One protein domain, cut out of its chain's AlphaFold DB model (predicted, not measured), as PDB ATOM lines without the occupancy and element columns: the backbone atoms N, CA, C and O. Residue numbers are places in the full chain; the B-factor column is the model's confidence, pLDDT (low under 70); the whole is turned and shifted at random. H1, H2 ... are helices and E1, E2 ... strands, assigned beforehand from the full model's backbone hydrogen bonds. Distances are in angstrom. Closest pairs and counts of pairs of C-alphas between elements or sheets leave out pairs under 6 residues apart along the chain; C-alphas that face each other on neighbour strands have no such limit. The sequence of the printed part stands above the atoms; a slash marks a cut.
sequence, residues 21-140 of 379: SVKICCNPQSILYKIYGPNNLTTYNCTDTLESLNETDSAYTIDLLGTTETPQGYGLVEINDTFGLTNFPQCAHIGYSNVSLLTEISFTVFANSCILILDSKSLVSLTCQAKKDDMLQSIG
ATOM      1  N   SER A  21     167.196 184.057 110.493       80.94
ATOM      2  CA  SER A  21     165.980 183.296 110.125       80.94
ATOM      3  C   SER A  21     164.695 183.863 110.730       80.94
ATOM      4  O   SER A  21     164.674 184.182 111.916       80.94
ATOM      5  N   VAL A  22     163.603 183.855 109.965       86.75
ATOM      6  CA  VAL A  22     162.265 184.277 110.412       86.75
ATOM      7  C   VAL A  22     161.352 183.063 110.527       86.75
ATOM      8  O   VAL A  22     161.311 182.216 109.632       86.75
ATOM      9  N   LYS A  23     160.611 182.980 111.632       87.94
ATOM     10  CA  LYS A  23     159.715 181.857 111.923       87.94
ATOM     11  C   LYS A  23     158.362 182.018 111.238       87.94
ATOM     12  O   LYS A  23     157.829 183.124 111.174       87.94
ATOM     13  N   ILE A  24     157.777 180.906 110.810       87.88
ATOM     14  CA  ILE A  24     156.404 180.859 110.291       87.88
ATOM     15  C   ILE A  24     155.447 180.510 111.439       87.88
ATOM     16  O   ILE A  24     155.727 179.591 112.205       87.88
ATOM     17  N   CYS A  25     154.361 181.273 111.602       84.69
ATOM     18  CA  CYS A  25     153.485 181.154 112.776       84.69
ATOM     19  C   CYS A  25     152.608 179.895 112.776       84.69
ATOM     20  O   CYS A  25     152.334 179.345 113.840       84.69
ATOM     21  N   CYS A  26     152.108 179.496 111.606       82.81
ATOM     22  CA  CYS A  26     151.074 178.473 111.472       82.81
ATOM     23  C   CYS A  26     151.379 177.544 110.303       82.81
ATOM     24  O   CYS A  26     152.076 177.929 109.361       82.81
ATOM     25  N   ASN A  27     150.825 176.335 110.374       82.25
ATOM     26  CA  ASN A  27     150.823 175.419 109.246       82.25
ATOM     27  C   ASN A  27     149.982 176.004 108.101       82.25
ATOM     28  O   ASN A  27     149.055 176.774 108.352       82.25
ATOM     29  N   PRO A  28     150.288 175.665 106.839       82.00
ATOM     30  CA  PRO A  28     149.451 176.079 105.723       82.00
ATOM     31  C   PRO A  28     148.042 175.498 105.870       82.00
ATOM     32  O   PRO A  28     147.880 174.373 106.331       82.00
ATOM     33  N   GLN A  29     147.043 176.240 105.393       84.62
ATOM     34  CA  GLN A  29     145.617 175.889 105.407       84.62
ATOM     35  C   GLN A  29     144.952 175.885 106.793       84.62
ATOM     36  O   GLN A  29     143.734 175.723 106.862       84.62
ATOM     37  N   SER A  30     145.688 176.157 107.876       86.12
ATOM     38  CA  SER A  30     145.082 176.437 109.180       86.12
ATOM     39  C   SER A  30     144.274 177.741 109.134       86.12
ATOM     40  O   SER A  30     144.520 178.618 108.303       86.12
ATOM     41  N   ILE A  31     143.346 177.918 110.063       86.62
ATOM     42  CA  ILE A  31     142.569 179.143 110.253       86.62
ATOM     43  C   ILE A  31     143.189 179.932 111.399       86.62
ATOM     44  O   ILE A  31     143.295 179.417 112.513       86.62
ATOM     45  N   LEU A  32     143.578 181.182 111.138       87.00
ATOM     46  CA  LEU A  32     144.006 182.113 112.179       87.00
ATOM     47  C   LEU A  32     142.774 182.746 112.821       87.00
ATOM     48  O   LEU A  32     141.907 183.292 112.134       87.00
ATOM     49  N   TYR A  33     142.736 182.741 114.146       85.62
ATOM     50  CA  TYR A  33     141.683 183.388 114.911       85.62
ATOM     51  C   TYR A  33     142.248 184.123 116.121       85.62
ATOM     52  O   TYR A  33     143.332 183.824 116.630       85.62
ATOM     53  N   LYS A  34     141.495 185.123 116.564       85.94
ATOM     54  CA  LYS A  34     141.806 185.957 117.716       85.94
ATOM     55  C   LYS A  34     140.801 185.684 118.823       85.94
ATOM     56  O   LYS A  34     139.597 185.675 118.580       85.94
ATOM     57  N   ILE A  35     141.300 185.486 120.037       82.12
ATOM     58  CA  ILE A  35     140.492 185.258 121.234       82.12
ATOM     59  C   ILE A  35     140.553 186.512 122.103       82.12
ATOM     60  O   ILE A  35     141.637 187.032 122.382       82.12
ATOM     61  N   TYR A  36     139.388 186.977 122.542       80.12
ATOM     62  CA  TYR A  36     139.240 188.046 123.521       80.12
ATOM     63  C   TYR A  36     138.909 187.432 124.879       80.12
ATOM     64  O   TYR A  36     137.826 186.878 125.067       80.12
ATOM     65  N   GLY A  37     139.866 187.504 125.803       71.81
ATOM     66  CA  GLY A  37     139.711 187.037 127.175       71.81
ATOM     67  C   GLY A  37     139.352 188.148 128.164       71.81
ATOM     68  O   GLY A  37     139.432 189.339 127.838       71.81
ATOM     69  N   PRO A  38     138.993 187.777 129.406       66.94
ATOM     70  CA  PRO A  38     138.793 188.741 130.482       66.94
ATOM     71  C   PRO A  38     140.069 189.578 130.698       66.94
ATOM     72  O   PRO A  38     141.182 189.074 130.567       66.94
ATOM     73  N   ASN A  39     139.911 190.865 131.031       67.00
ATOM     74  CA  ASN A  39     140.990 191.857 131.210       67.00
ATOM     75  C   ASN A  39     141.701 192.342 129.923       67.00
ATOM     76  O   ASN A  39     142.873 192.708 129.980       67.00
ATOM     77  N   ASN A  40     141.015 192.383 128.770       65.19
ATOM     78  CA  ASN A  40     141.569 192.819 127.469       65.19
ATOM     79  C   ASN A  40     142.776 191.994 126.980       65.19
ATOM     80  O   ASN A  40     143.542 192.442 126.120       65.19
ATOM     81  N   LEU A  41     142.948 190.782 127.508       70.56
ATOM     82  CA  LEU A  41     143.930 189.835 127.000       70.56
ATOM     83  C   LEU A  41     143.492 189.385 125.606       70.56
ATOM     84  O   LEU A  41     142.374 188.909 125.413       70.56
ATOM     85  N   THR A  42     144.378 189.572 124.634       73.38
ATOM     86  CA  THR A  42     144.158 189.155 123.250       73.38
ATOM     87  C   THR A  42     145.211 188.135 122.870       73.38
ATOM     88  O   THR A  42     146.408 188.416 122.933       73.38
ATOM     89  N   THR A  43     144.761 186.942 122.493       77.50
ATOM     90  CA  THR A  43     145.634 185.855 122.045       77.50
ATOM     91  C   THR A  43     145.293 185.469 120.614       77.50
ATOM     92  O   THR A  43     144.148 185.593 120.180       77.50
ATOM     93  N   TYR A  44     146.305 185.034 119.870       82.50
ATOM     94  CA  TYR A  44     146.170 184.571 118.494       82.50
ATOM     95  C   TYR A  44     146.486 183.089 118.463       82.50
ATOM     96  O   TYR A  44     147.525 182.693 118.984       82.50
ATOM     97  N   ASN A  45     145.603 182.310 117.848       82.19
ATOM     98  CA  ASN A  45     145.740 180.869 117.719       82.19
ATOM     99  C   ASN A  45     145.467 180.437 116.270       82.19
ATOM    100  O   ASN A  45     144.807 181.144 115.507       82.19
ATOM    101  N   CYS A  46     145.977 179.263 115.903       83.62
ATOM    102  CA  CYS A  46     145.738 178.626 114.613       83.62
ATOM    103  C   CYS A  46     145.178 177.229 114.840       83.62
ATOM    104  O   CYS A  46     145.667 176.505 115.708       83.62
ATOM    105  N   THR A  47     144.166 176.870 114.059       82.88
ATOM    106  CA  THR A  47     143.543 175.545 114.097       82.88
ATOM    107  C   THR A  47     143.336 175.001 112.693       82.88
ATOM    108  O   THR A  47     143.049 175.762 111.772       82.88
ATOM    109  N   ASP A  48     143.455 173.688 112.534       80.69
ATOM    110  CA  ASP A  48     143.180 173.004 111.268       80.69
ATOM    111  C   ASP A  48     141.688 172.651 111.116       80.69
ATOM    112  O   ASP A  48     141.241 172.317 110.020       80.69
ATOM    113  N   THR A  49     140.891 172.737 112.194       74.50
ATOM    114  CA  THR A  49     139.467 172.367 112.184       74.50
ATOM    115  C   THR A  49     138.582 173.397 112.881       74.50
ATOM    116  O   THR A  49     138.842 173.833 114.002       74.50
ATOM    117  N   LEU A  50     137.462 173.742 112.240       67.50
ATOM    118  CA  LEU A  50     136.473 174.667 112.806       67.50
ATOM    119  C   LEU A  50     135.749 174.080 114.032       67.50
ATOM    120  O   LEU A  50     135.298 174.822 114.897       67.50
ATOM    121  N   GLU A  51     135.659 172.750 114.125       63.12
ATOM    122  CA  GLU A  51     134.984 172.035 115.218       63.12
ATOM    123  C   GLU A  51     135.646 172.284 116.580       63.12
ATOM    124  O   GLU A  51     134.949 172.395 117.586       63.12
ATOM    125  N   SER A  52     136.969 172.490 116.601       59.06
ATOM    126  CA  SER A  52     137.736 172.825 117.810       59.06
ATOM    127  C   SER A  52     137.382 174.186 118.434       59.06
ATOM    128  O   SER A  52     137.742 174.450 119.579       59.06
ATOM    129  N   LEU A  53     136.678 175.058 117.702       61.41
ATOM    130  CA  LEU A  53     136.297 176.399 118.158       61.41
ATOM    131  C   LEU A  53     134.934 176.430 118.863       61.41
ATOM    132  O   LEU A  53     134.626 177.404 119.541       61.41
ATOM    133  N   ASN A  54     134.119 175.380 118.719       55.38
ATOM    134  CA  ASN A  54     132.758 175.339 119.267       55.38
ATOM    135  C   ASN A  54     132.704 174.933 120.753       55.38
ATOM    136  O   ASN A  54     131.637 175.010 121.359       55.38
ATOM    137  N   GLU A  55     133.828 174.519 121.346       53.56
ATOM    138  CA  GLU A  55     133.921 174.095 122.753       53.56
ATOM    139  C   GLU A  55     134.378 175.209 123.716       53.56
ATOM    140  O   GLU A  55     134.589 174.957 124.901       53.56
ATOM    141  N   THR A  56     134.548 176.451 123.252       56.69
ATOM    142  CA  THR A  56     135.031 177.531 124.124       56.69
ATOM    143  C   THR A  56     133.939 178.096 125.031       56.69
ATOM    144  O   THR A  56     132.858 178.464 124.570       56.69
ATOM    145  N   ASP A  57     134.272 178.211 126.318       55.25
ATOM    146  CA  ASP A  57     133.475 178.830 127.382       55.25
ATOM    147  C   ASP A  57     132.845 180.172 126.957       55.25
ATOM    148  O   ASP A  57     133.497 181.014 126.336       55.25
ATOM    149  N   SER A  58     131.605 180.422 127.388       56.81
ATOM    150  CA  SER A  58     130.800 181.623 127.077       56.81
ATOM    151  C   SER A  58     131.415 182.966 127.514       56.81
ATOM    152  O   SER A  58     130.860 184.028 127.227       56.81
ATOM    153  N   ALA A  59     132.559 182.931 128.201       61.44
ATOM    154  CA  ALA A  59     133.328 184.090 128.639       61.44
ATOM    155  C   ALA A  59     134.292 184.649 127.573       61.44
ATOM    156  O   ALA A  59     134.851 185.727 127.783       61.44
ATOM    157  N   TYR A  60     134.498 183.948 126.453       71.00
ATOM    158  CA  TYR A  60     135.447 184.338 125.408       71.00
ATOM    159  C   TYR A  60     134.736 184.676 124.100       71.00
ATOM    160  O   TYR A  60     133.799 183.999 123.685       71.00
ATOM    161  N   THR A  61     135.202 185.724 123.419       78.12
ATOM    162  CA  THR A  61     134.766 186.044 122.049       78.12
ATOM    163  C   THR A  61     135.850 185.630 121.064       78.12
ATOM    164  O   THR A  61     137.023 185.932 121.281       78.12
ATOM    165  N   ILE A  62     135.463 184.947 119.985       81.81
ATOM    166  CA  ILE A  62     136.369 184.497 118.923       81.81
ATOM    167  C   ILE A  62     136.105 185.309 117.658       81.81
ATOM    168  O   ILE A  62     134.959 185.460 117.242       81.81
ATOM    169  N   ASP A  63     137.174 185.800 117.042       84.62
ATOM    170  CA  ASP A  63     137.155 186.504 115.763       84.62
ATOM    171  C   ASP A  63     138.016 185.749 114.743       84.62
ATOM    172  O   ASP A  63     139.214 185.539 114.954       84.62
ATOM    173  N   LEU A  64     137.388 185.285 113.663       86.00
ATOM    174  CA  LEU A  64     138.035 184.520 112.600       86.00
ATOM    175  C   LEU A  64     138.703 185.487 111.623       86.00
ATOM    176  O   LEU A  64     138.024 186.285 110.982       86.00
ATOM    177  N   LEU A  65     140.025 185.397 111.481       86.19
ATOM    178  CA  LEU A  65     140.785 186.344 110.663       86.19
ATOM    179  C   LEU A  65     140.988 185.872 109.227       86.19
ATOM    180  O   LEU A  65     141.059 186.711 108.335       86.19
ATOM    181  N   GLY A  66     141.097 184.562 109.007       87.50
ATOM    182  CA  GLY A  66     141.212 183.999 107.664       87.50
ATOM    183  C   GLY A  66     142.009 182.705 107.606       87.50
ATOM    184  O   GLY A  66     142.490 182.184 108.618       87.50
ATOM    185  N   THR A  67     142.146 182.196 106.389       88.44
ATOM    186  CA  THR A  67     142.949 181.011 106.078       88.44
ATOM    187  C   THR A  67     144.413 181.377 105.899       88.44
ATOM    188  O   THR A  67     144.755 182.379 105.271       88.44
ATOM    189  N   THR A  68     145.283 180.555 106.475       88.75
ATOM    190  CA  THR A  68     146.725 180.778 106.492       88.75
ATOM    191  C   THR A  68     147.416 180.097 105.317       88.75
ATOM    192  O   THR A  68     147.054 179.002 104.888       88.75
ATOM    193  N   GLU A  69     148.457 180.742 104.812       88.31
ATOM    194  CA  GLU A  69     149.351 180.216 103.789       88.31
ATOM    195  C   GLU A  69     150.807 180.374 104.232       88.31
ATOM    196  O   GLU A  69     151.187 181.365 104.869       88.31
ATOM    197  N   THR A  70     151.635 179.397 103.862       87.00
ATOM    198  CA  THR A  70     153.069 179.417 104.151       87.00
ATOM    199  C   THR A  70     153.771 180.404 103.216       87.00
ATOM    200  O   THR A  70     153.785 180.177 102.000       87.00
ATOM    201  N   PRO A  71     154.402 181.476 103.733       90.75
ATOM    202  CA  PRO A  71     155.253 182.319 102.908       90.75
ATOM    203  C   PRO A  71     156.426 181.497 102.368       90.75
ATOM    204  O   PRO A  71     157.107 180.798 103.115       90.75
ATOM    205  N   GLN A  72     156.677 181.590 101.064       90.88
ATOM    206  CA  GLN A  72     157.799 180.901 100.431       90.88
ATOM    207  C   GLN A  72     158.988 181.840 100.273       90.88
ATOM    208  O   GLN A  72     158.822 182.979  99.831       90.88
ATOM    209  N   GLY A  73     160.199 181.368 100.579       91.81
ATOM    210  CA  GLY A  73     161.383 182.179 100.355       91.81
ATOM    211  C   GLY A  73     162.649 181.779 101.098       91.81
ATOM    212  O   GLY A  73     162.783 180.671 101.609       91.81
ATOM    213  N   TYR A  74     163.610 182.702 101.101       90.75
ATOM    214  CA  TYR A  74     164.935 182.527 101.694       90.75
ATOM    215  C   TYR A  74     164.954 183.035 103.137       90.75
ATOM    216  O   TYR A  74     164.406 184.095 103.428       90.75
ATOM    217  N   GLY A  75     165.620 182.299 104.032       88.62
ATOM    218  CA  GLY A  75     165.727 182.671 105.445       88.62
ATOM    219  C   GLY A  75     164.437 182.457 106.241       88.62
ATOM    220  O   GLY A  75     164.316 182.981 107.342       88.62
ATOM    221  N   LEU A  76     163.481 181.693 105.708       88.88
ATOM    222  CA  LEU A  76     162.246 181.325 106.397       88.88
ATOM    223  C   LEU A  76     162.393 179.929 107.002       88.88
ATOM    224  O   LEU A  76     162.967 179.038 106.376       88.88
ATOM    225  N   VAL A  77     161.906 179.750 108.226       85.62
ATOM    226  CA  VAL A  77     162.020 178.486 108.956       85.62
ATOM    227  C   VAL A  77     160.648 178.066 109.458       85.62
ATOM    228  O   VAL A  77     160.000 178.782 110.226       85.62
ATOM    229  N   GLU A  78     160.230 176.880 109.024       75.00
ATOM    230  CA  GLU A  78     159.120 176.158 109.635       75.00
ATOM    231  C   GLU A  78     159.540 175.701 111.032       75.00
ATOM    232  O   GLU A  78     160.660 175.226 111.253       75.00
ATOM    233  N   ILE A  79     158.656 175.883 112.005       65.50
ATOM    234  CA  ILE A  79     158.908 175.425 113.365       65.50
ATOM    235  C   ILE A  79     158.640 173.918 113.370       65.50
ATOM    236  O   ILE A  79     157.491 173.491 113.321       65.50
ATOM    237  N   ASN A  80     159.706 173.112 113.395       49.28
ATOM    238  CA  ASN A  80     159.600 171.666 113.583       49.28
ATOM    239  C   ASN A  80     158.992 171.395 114.960       49.28
ATOM    240  O   ASN A  80     159.722 171.428 115.952       49.28
ATOM    241  N   ASP A  81     157.697 171.100 115.022       46.31
ATOM    242  CA  ASP A  81     157.095 170.574 116.237       46.31
ATOM    243  C   ASP A  81     156.444 169.215 115.990       46.31
ATOM    244  O   ASP A  81     155.508 169.045 115.214       46.31
ATOM    245  N   THR A  82     156.985 168.224 116.686       37.44
ATOM    246  CA  THR A  82     156.609 166.807 116.668       37.44
ATOM    247  C   THR A  82     155.244 166.517 117.310       37.44
ATOM    248  O   THR A  82     154.875 165.350 117.419       37.44
ATOM    249  N   PHE A  83     154.489 167.539 117.740       36.44
ATOM    250  CA  PHE A  83     153.298 167.367 118.585       36.44
ATOM    251  C   PHE A  83     152.047 168.164 118.179       36.44
ATOM    252  O   PHE A  83     151.088 168.190 118.944       36.44
ATOM    253  N   GLY A  84     151.999 168.775 116.989       38.84
ATOM    254  CA  GLY A  84     150.747 169.347 116.456       38.84
ATOM    255  C   GLY A  84     150.156 170.518 117.258       38.84
ATOM    256  O   GLY A  84     148.992 170.857 117.073       38.84
ATOM    257  N   LEU A  85     150.941 171.145 118.139       42.41
ATOM    258  CA  LEU A  85     150.551 172.334 118.892       42.41
ATOM    259  C   LEU A  85     151.357 173.531 118.382       42.41
ATOM    260  O   LEU A  85     152.585 173.526 118.369       42.41
ATOM    261  N   THR A  86     150.636 174.544 117.912       49.75
ATOM    262  CA  THR A  86     151.169 175.785 117.351       49.75
ATOM    263  C   THR A  86     151.834 176.623 118.444       49.75
ATOM    264  O   THR A  86     151.222 176.961 119.453       49.75
ATOM    265  N   ASN A  87     153.103 176.985 118.249       53.62
ATOM    266  CA  ASN A  87     153.859 177.776 119.218       53.62
ATOM    267  C   ASN A  87     153.929 179.241 118.782       53.62
ATOM    268  O   ASN A  87     154.966 179.747 118.344       53.62
ATOM    269  N   PHE A  88     152.799 179.935 118.940       62.88
ATOM    270  CA  PHE A  88     152.803 181.393 119.018       62.88
ATOM    271  C   PHE A  88     153.782 181.835 120.110       62.88
ATOM    272  O   PHE A  88     153.946 181.132 121.113       62.88
ATOM    273  N   PRO A  89     154.403 183.014 119.979       57.75
ATOM    274  CA  PRO A  89     155.041 183.649 121.116       57.75
ATOM    275  C   PRO A  89     154.003 183.796 122.253       57.75
ATOM    276  O   PRO A  89     153.113 184.639 122.177       57.75
ATOM    277  N   GLN A  90     154.053 182.936 123.279       60.12
ATOM    278  CA  GLN A  90     153.130 183.015 124.413       60.12
ATOM    279  C   GLN A  90     153.531 184.199 125.293       60.12
ATOM    280  O   GLN A  90     154.495 184.134 126.056       60.12
ATOM    281  N   CYS A  91     152.815 185.310 125.166       65.69
ATOM    282  CA  CYS A  91     153.082 186.520 125.931       65.69
ATOM    283  C   CYS A  91     151.806 187.305 126.208       65.69
ATOM    284  O   CYS A  91     150.808 187.179 125.504       65.69
ATOM    285  N   ALA A  92     151.864 188.139 127.249       63.06
ATOM    286  CA  ALA A  92     150.726 188.920 127.728       63.06
ATOM    287  C   ALA A  92     150.147 189.875 126.668       63.06
ATOM    288  O   ALA A  92     148.951 190.154 126.680       63.06
ATOM    289  N   HIS A  93     150.985 190.363 125.747       69.38
ATOM    290  CA  HIS A  93     150.578 191.277 124.686       69.38
ATOM    291  C   HIS A  93     151.230 190.885 123.362       69.38
ATOM    292  O   HIS A  93     152.457 190.928 123.227       69.38
ATOM    293  N   ILE A  94     150.385 190.540 122.389       74.25
ATOM    294  CA  ILE A  94     150.784 190.241 121.014       74.25
ATOM    295  C   ILE A  94     150.496 191.471 120.148       74.25
ATOM    296  O   ILE A  94     149.359 191.931 120.049       74.25
ATOM    297  N   GLY A  95     151.535 192.010 119.518       75.00
ATOM    298  CA  GLY A  95     151.420 192.991 118.450       75.00
ATOM    299  C   GLY A  95     151.047 192.310 117.137       75.00
ATOM    300  O   GLY A  95     151.628 191.285 116.778       75.00
ATOM    301  N   TYR A  96     150.096 192.905 116.423       82.38
ATOM    302  CA  TYR A  96     149.656 192.484 115.098       82.38
ATOM    303  C   TYR A  96     150.025 193.570 114.090       82.38
ATOM    304  O   TYR A  96     149.607 194.720 114.233       82.38
ATOM    305  N   SER A  97     150.802 193.201 113.076       82.69
ATOM    306  CA  SER A  97     151.102 194.055 111.929       82.69
ATOM    307  C   SER A  97     150.625 193.371 110.657       82.69
ATOM    308  O   SER A  97     150.836 192.171 110.489       82.69
ATOM    309  N   ASN A  98     149.980 194.130 109.773       84.38
ATOM    310  CA  ASN A  98     149.487 193.653 108.487       84.38
ATOM    311  C   ASN A  98     150.082 194.513 107.374       84.38
ATOM    312  O   ASN A  98     149.985 195.740 107.398       84.38
ATOM    313  N   VAL A  99     150.706 193.837 106.421       84.44
ATOM    314  CA  VAL A  99     151.472 194.407 105.323       84.44
ATOM    315  C   VAL A  99     150.955 193.781 104.029       84.44
ATOM    316  O   VAL A  99     150.806 192.563 103.924       84.44
ATOM    317  N   SER A 100     150.681 194.592 103.009       83.69
ATOM    318  CA  SER A 100     150.231 194.051 101.724       83.69
ATOM    319  C   SER A 100     151.393 193.411 100.965       83.69
ATOM    320  O   SER A 100     152.356 194.086 100.605       83.69
ATOM    321  N   LEU A 101     151.263 192.129 100.605       81.44
ATOM    322  CA  LEU A 101     152.258 191.438  99.773       81.44
ATOM    323  C   LEU A 101     152.387 192.032  98.368       81.44
ATOM    324  O   LEU A 101     153.378 191.769  97.685       81.44
ATOM    325  N   LEU A 102     151.396 192.797  97.909       76.44
ATOM    326  CA  LEU A 102     151.335 193.312  96.543       76.44
ATOM    327  C   LEU A 102     152.043 194.658  96.381       76.44
ATOM    328  O   LEU A 102     152.589 194.921  95.310       76.44
ATOM    329  N   THR A 103     152.033 195.501  97.414       76.25
ATOM    330  CA  THR A 103     152.550 196.878  97.331       76.25
ATOM    331  C   THR A 103     153.873 197.065  98.060       76.25
ATOM    332  O   THR A 103     154.685 197.877  97.630       76.25
ATOM    333  N   GLU A 104     154.110 196.312  99.131       78.75
ATOM    334  CA  GLU A 104     155.220 196.557 100.055       78.75
ATOM    335  C   GLU A 104     156.506 195.895  99.572       78.75
ATOM    336  O   GLU A 104     156.482 194.778  99.065       78.75
ATOM    337  N   ILE A 105     157.653 196.558  99.689       76.38
ATOM    338  CA  ILE A 105     158.923 196.045  99.131       76.38
ATOM    339  C   ILE A 105     159.795 195.416 100.221       76.38
ATOM    340  O   ILE A 105     160.593 194.514  99.962       76.38
ATOM    341  N   SER A 106     159.604 195.851 101.459       83.94
ATOM    342  CA  SER A 106     160.168 195.224 102.641       83.94
ATOM    343  C   SER A 106     159.265 195.494 103.833       83.94
ATOM    344  O   SER A 106     158.431 196.395 103.805       83.94
ATOM    345  N   PHE A 107     159.431 194.716 104.888       86.06
ATOM    346  CA  PHE A 107     158.809 194.980 106.172       86.06
ATOM    347  C   PHE A 107     159.794 194.619 107.271       86.06
ATOM    348  O   PHE A 107     160.683 193.787 107.089       86.06
ATOM    349  N   THR A 108     159.671 195.297 108.403       87.12
ATOM    350  CA  THR A 108     160.584 195.101 109.523       87.12
ATOM    351  C   THR A 108     159.838 194.418 110.651       87.12
ATOM    352  O   THR A 108     158.732 194.830 111.001       87.12
ATOM    353  N   VAL A 109     160.441 193.376 111.211       85.81
ATOM    354  CA  VAL A 109     159.897 192.610 112.331       85.81
ATOM    355  C   VAL A 109     160.893 192.563 113.473       85.81
ATOM    356  O   VAL A 109     162.087 192.781 113.277       85.81
ATOM    357  N   PHE A 110     160.417 192.255 114.672       82.75
ATOM    358  CA  PHE A 110     161.313 191.944 115.777       82.75
ATOM    359  C   PHE A 110     161.856 190.522 115.619       82.75
ATOM    360  O   PHE A 110     161.204 189.648 115.049       82.75
ATOM    361  N   ALA A 111     163.045 190.257 116.159       76.19
ATOM    362  CA  ALA A 111     163.674 188.935 116.072       76.19
ATOM    363  C   ALA A 111     162.832 187.791 116.688       76.19
ATOM    364  O   ALA A 111     163.008 186.624 116.343       76.19
ATOM    365  N   ASN A 112     161.915 188.106 117.608       75.56
ATOM    366  CA  ASN A 112     160.988 187.156 118.233       75.56
ATOM    367  C   ASN A 112     159.615 187.086 117.540       75.56
ATOM    368  O   ASN A 112     158.711 186.422 118.052       75.56
ATOM    369  N   SER A 113     159.439 187.772 116.411       84.12
ATOM    370  CA  SER A 113     158.209 187.713 115.634       84.12
ATOM    371  C   SER A 113     158.118 186.416 114.828       84.12
ATOM    372  O   SER A 113     159.124 185.809 114.449       84.12
ATOM    373  N   CYS A 114     156.893 186.014 114.517       87.06
ATOM    374  CA  CYS A 114     156.613 185.047 113.463       87.06
ATOM    375  C   CYS A 114     155.782 185.717 112.362       87.06
ATOM    376  O   CYS A 114     155.175 186.773 112.582       87.06
ATOM    377  N   ILE A 115     155.772 185.118 111.173       90.12
ATOM    378  CA  ILE A 115     155.030 185.620 110.015       90.12
ATOM    379  C   ILE A 115     154.111 184.552 109.417       90.12
ATOM    380  O   ILE A 115     154.363 183.355 109.547       90.12
ATOM    381  N   LEU A 116     153.057 184.986 108.736       91.06
ATOM    382  CA  LEU A 116     152.148 184.130 107.970       91.06
ATOM    383  C   LEU A 116     151.462 184.945 106.870       91.06
ATOM    384  O   LEU A 116     151.393 186.170 106.966       91.06
ATOM    385  N   ILE A 117     150.929 184.284 105.846       90.25
ATOM    386  CA  ILE A 117     150.079 184.928 104.837       90.25
ATOM    387  C   ILE A 117     148.615 184.622 105.164       90.25
ATOM    388  O   ILE A 117     148.297 183.480 105.478       90.25
ATOM    389  N   LEU A 118     147.735 185.622 105.092       89.38
ATOM    390  CA  LEU A 118     146.282 185.462 105.179       89.38
ATOM    391  C   LEU A 118     145.624 185.669 103.818       89.38
ATOM    392  O   LEU A 118     145.895 186.671 103.139       89.38
ATOM    393  N   ASP A 119     144.740 184.735 103.463       85.56
ATOM    394  CA  ASP A 119     143.852 184.769 102.294       85.56
ATOM    395  C   ASP A 119     144.567 185.202 101.001       85.56
ATOM    396  O   ASP A 119     144.083 186.051 100.242       85.56
ATOM    397  N   SER A 120     145.777 184.674 100.800       80.19
ATOM    398  CA  SER A 120     146.677 184.946  99.671       80.19
ATOM    399  C   SER A 120     147.049 186.422  99.428       80.19
ATOM    400  O   SER A 120     147.520 186.767  98.341       80.19
ATOM    401  N   LYS A 121     146.812 187.340 100.377       79.50
ATOM    402  CA  LYS A 121     146.922 188.800 100.129       79.50
ATOM    403  C   LYS A 121     147.770 189.547 101.140       79.50
ATOM    404  O   LYS A 121     148.507 190.467 100.773       79.50
ATOM    405  N   SER A 122     147.622 189.184 102.404       87.00
ATOM    406  CA  SER A 122     148.103 189.983 103.523       87.00
ATOM    407  C   SER A 122     149.193 189.226 104.249       87.00
ATOM    408  O   SER A 122     148.967 188.113 104.713       87.00
ATOM    409  N   LEU A 123     150.369 189.825 104.357       89.94
ATOM    410  CA  LEU A 123     151.423 189.313 105.208       89.94
ATOM    411  C   LEU A 123     151.204 189.836 106.617       89.94
ATOM    412  O   LEU A 123     151.204 191.043 106.857       89.94
ATOM    413  N   VAL A 124     151.029 188.914 107.547       89.56
ATOM    414  CA  VAL A 124     150.845 189.224 108.954       89.56
ATOM    415  C   VAL A 124     152.122 188.905 109.703       89.56
ATOM    416  O   VAL A 124     152.702 187.833 109.530       89.56
ATOM    417  N   SER A 125     152.533 189.831 110.562       88.69
ATOM    418  CA  SER A 125     153.538 189.585 111.585       88.69
ATOM    419  C   SER A 125     152.885 189.626 112.959       88.69
ATOM    420  O   SER A 125     152.167 190.572 113.294       88.69
ATOM    421  N   LEU A 126     153.151 188.584 113.742       86.75
ATOM    422  CA  LEU A 126     152.769 188.493 115.143       86.75
ATOM    423  C   LEU A 126     154.033 188.591 115.987       86.75
ATOM    424  O   LEU A 126     154.981 187.829 115.791       86.75
ATOM    425  N   THR A 127     154.046 189.527 116.928       83.31
ATOM    426  CA  THR A 127     155.200 189.771 117.795       83.31
ATOM    427  C   THR A 127     154.781 189.819 119.247       83.31
ATOM    428  O   THR A 127     153.737 190.376 119.565       83.31
ATOM    429  N   CYS A 128     155.614 189.321 120.157       75.62
ATOM    430  CA  CYS A 128     155.477 189.738 121.547       75.62
ATOM    431  C   CYS A 128     155.862 191.204 121.694       75.62
ATOM    432  O   CYS A 128     156.702 191.699 120.937       75.62
ATOM    433  N   GLN A 129     155.263 191.882 122.674       68.88
ATOM    434  CA  GLN A 129     155.633 193.244 123.045       68.88
ATOM    435  C   GLN A 129     157.156 193.376 123.164       68.88
ATOM    436  O   GLN A 129     157.789 192.725 123.999       68.88
ATOM    437  N   ALA A 130     157.722 194.200 122.286       65.00
ATOM    438  CA  ALA A 130     159.155 194.361 122.158       65.00
ATOM    439  C   ALA A 130     159.730 195.157 123.334       65.00
ATOM    440  O   ALA A 130     159.151 196.157 123.776       65.00
ATOM    441  N   LYS A 131     160.891 194.735 123.834       66.88
ATOM    442  CA  LYS A 131     161.711 195.554 124.730       66.88
ATOM    443  C   LYS A 131     162.366 196.676 123.923       66.88
ATOM    444  O   LYS A 131     162.561 196.568 122.717       66.88
ATOM    445  N   LYS A 132     162.734 197.761 124.608       58.19
ATOM    446  CA  LYS A 132     163.286 198.984 123.994       58.19
ATOM    447  C   LYS A 132     164.580 198.756 123.184       58.19
ATOM    448  O   LYS A 132     164.893 199.589 122.344       58.19
ATOM    449  N   ASP A 133     165.257 197.627 123.411       65.00
ATOM    450  CA  ASP A 133     166.511 197.222 122.759       65.00
ATOM    451  C   ASP A 133     166.357 195.985 121.849       65.00
ATOM    452  O   ASP A 133     167.356 195.395 121.434       65.00
ATOM    453  N   ASP A 134     165.127 195.550 121.550       70.94
ATOM    454  CA  ASP A 134     164.932 194.393 120.676       70.94
ATOM    455  C   ASP A 134     165.382 194.720 119.249       70.94
ATOM    456  O   ASP A 134     164.970 195.709 118.637       70.94
ATOM    457  N   MET A 135     166.240 193.856 118.707       77.00
ATOM    458  CA  MET A 135     166.754 194.011 117.355       77.00
ATOM    459  C   MET A 135     165.645 193.831 116.320       77.00
ATOM    460  O   MET A 135     164.925 192.826 116.302       77.00
ATOM    461  N   LEU A 136     165.567 194.809 115.424       83.94
ATOM    462  CA  LEU A 136     164.720 194.778 114.247       83.94
ATOM    463  C   LEU A 136     165.438 194.073 113.098       83.94
ATOM    464  O   LEU A 136     166.595 194.363 112.791       83.94
ATOM    465  N   GLN A 137     164.718 193.178 112.441       85.69
ATOM    466  CA  GLN A 137     165.152 192.481 111.250       85.69
ATOM    467  C   GLN A 137     164.298 192.918 110.059       85.69
ATOM    468  O   GLN A 137     163.070 192.871 110.109       85.69
ATOM    469  N   SER A 138     164.951 193.323 108.971       88.25
ATOM    470  CA  SER A 138     164.274 193.611 107.706       88.25
ATOM    471  C   SER A 138     164.078 192.327 106.905       88.25
ATOM    472  O   SER A 138     165.000 191.520 106.771       88.25
ATOM    473  N   ILE A 139     162.882 192.159 106.356       90.06
ATOM    474  CA  ILE A 139     162.512 191.074 105.456       90.06
ATOM    475  C   ILE A 139     162.084 191.717 104.144       90.06
ATOM    476  O   ILE A 139     161.169 192.542 104.110       90.06
ATOM    477  N   GLY A 140     162.756 191.363 103.055       90.38
ATOM    478  CA  GLY A 140     162.394 191.866 101.736       90.38
ATOM    479  C   GLY A 140     161.276 191.046 101.100       90.38
ATOM    480  O   GLY A 140     161.062 189.876 101.424       90.38
TER     481      GLY A 140
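AT A GLANCE: This is residues 21 to 140 of the 379 residues of an uncharacterized protein of Drosophila mojavensis (UniProt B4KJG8). A strongly twisted sheet of seven strands makes the main body, with E3, E2 and E4 at one end and E7, E8 and E5 at the other, and a small two-stranded sheet, E6 and E9, lies partly face to face with it as a loose sandwich. The twist brings one end of edge strand E3 near edge strand E5, the short E1 pairs with E7, and a long link from E4 to E5 runs past E1 before it turns back. The printed part has 120 residues with nine named strands and one named helix; along the chain E1, E2 and E3 come first, then H1, then the strands E4 to E9; the larger sheet is branched, with E1 and E7 parallel and its other neighbour pairs antiparallel, and the smaller sheet is antiparallel. The class is mostly strand, though under half of the residues are in named elements. The whole is compact, with a radius of gyration of the C-alphas of 14.4 A, and rounded, with spans of 41 by 32 by 32 A.

IN THESE COORDINATES: In the branched sheet, E4 is the longest strand, residues 61 to 69, 24.1 A from first to last C-alpha; C-alpha 61 is at (134.766, 186.044, 122.049). E2 is residues 31 to 36, 16.3 A, and E3 is residues 42 to 47, 16.4 A. E7 is residues 114 to 118, 13.2 A, E8 is residues 122 to 128, 19.5 A, and E5 is residues 94 to 100, 19.7 A. E1, the first element, is residues 22 to 24 and begins with C-alpha 22 at (162.265, 184.277, 110.412). In the smaller sheet, E6 is residues 106 to 110, 13.6 A, and E9 is residues 136 to 140, 13.1 A, ending with C-alpha 140 at (162.394, 191.866, 101.736). H1 is residues 50 to 53.

HOW THE PARTS SIT: E7 has three neighbours in the branched sheet: E1, beside residues 114 to 116, and E4, beside residues 117 to 118, lie on one side of it, and E8 on the other side. E7 and E8 are an antiparallel hairpin, with N 118 and O 122 2.8 A apart, within hydrogen-bond range. E5 is antiparallel to E8, with N 95 and O 127 at 2.7 A. E1 is parallel to E7, with N 115 and O 23 at 2.9 A. The pairing of E4 is staggered: its residues 68 to 69 pair with E7, antiparallel, with N 69 and O 117 at 2.8 A, and its residues 61 to 67 pair with E2, antiparallel, with N 34 and O 63 at 2.8 A. E2 and E3 are an antiparallel hairpin, with N 31 and O 47 at 2.8 A. The edge strands are E1, E3 and E5; the closest C-alphas of E3 and E5, those of Thr 43 and Ile 94, are 6.8 A apart. The branched sheet and the sheet of E6 and E9 form a sandwich, two sheets face to face, with facing parts 10.0 A centre to centre and best planes 26 degrees apart. The closest C-alphas of E6 and E8 are those of Phe 110 and Thr 127, 6.8 A apart. E6 and E9 are antiparallel, with N 137 and O 109 at 2.8 A. H1 is on the branched sheet but only grazes it, with its residues 50 to 53. H1 is too short for any O i to N i+4 pair; its one O i to N i+3 pair is within hydrogen-bond range.

THE WHOLE: The two C-alphas farthest apart, those of Ser 58 and Tyr 74, are 42.5 A apart. The printed part has no cut. The long link is E4 to E5, residues 70 to 93; its residues 76 to 77 pair with residues 22 to 23 of E1, parallel. The mean pLDDT of the printed part is 76.4, and 33 residues are under 70: residues 38 to 40, 50 to 59, 79 to 93 and 129 to 133.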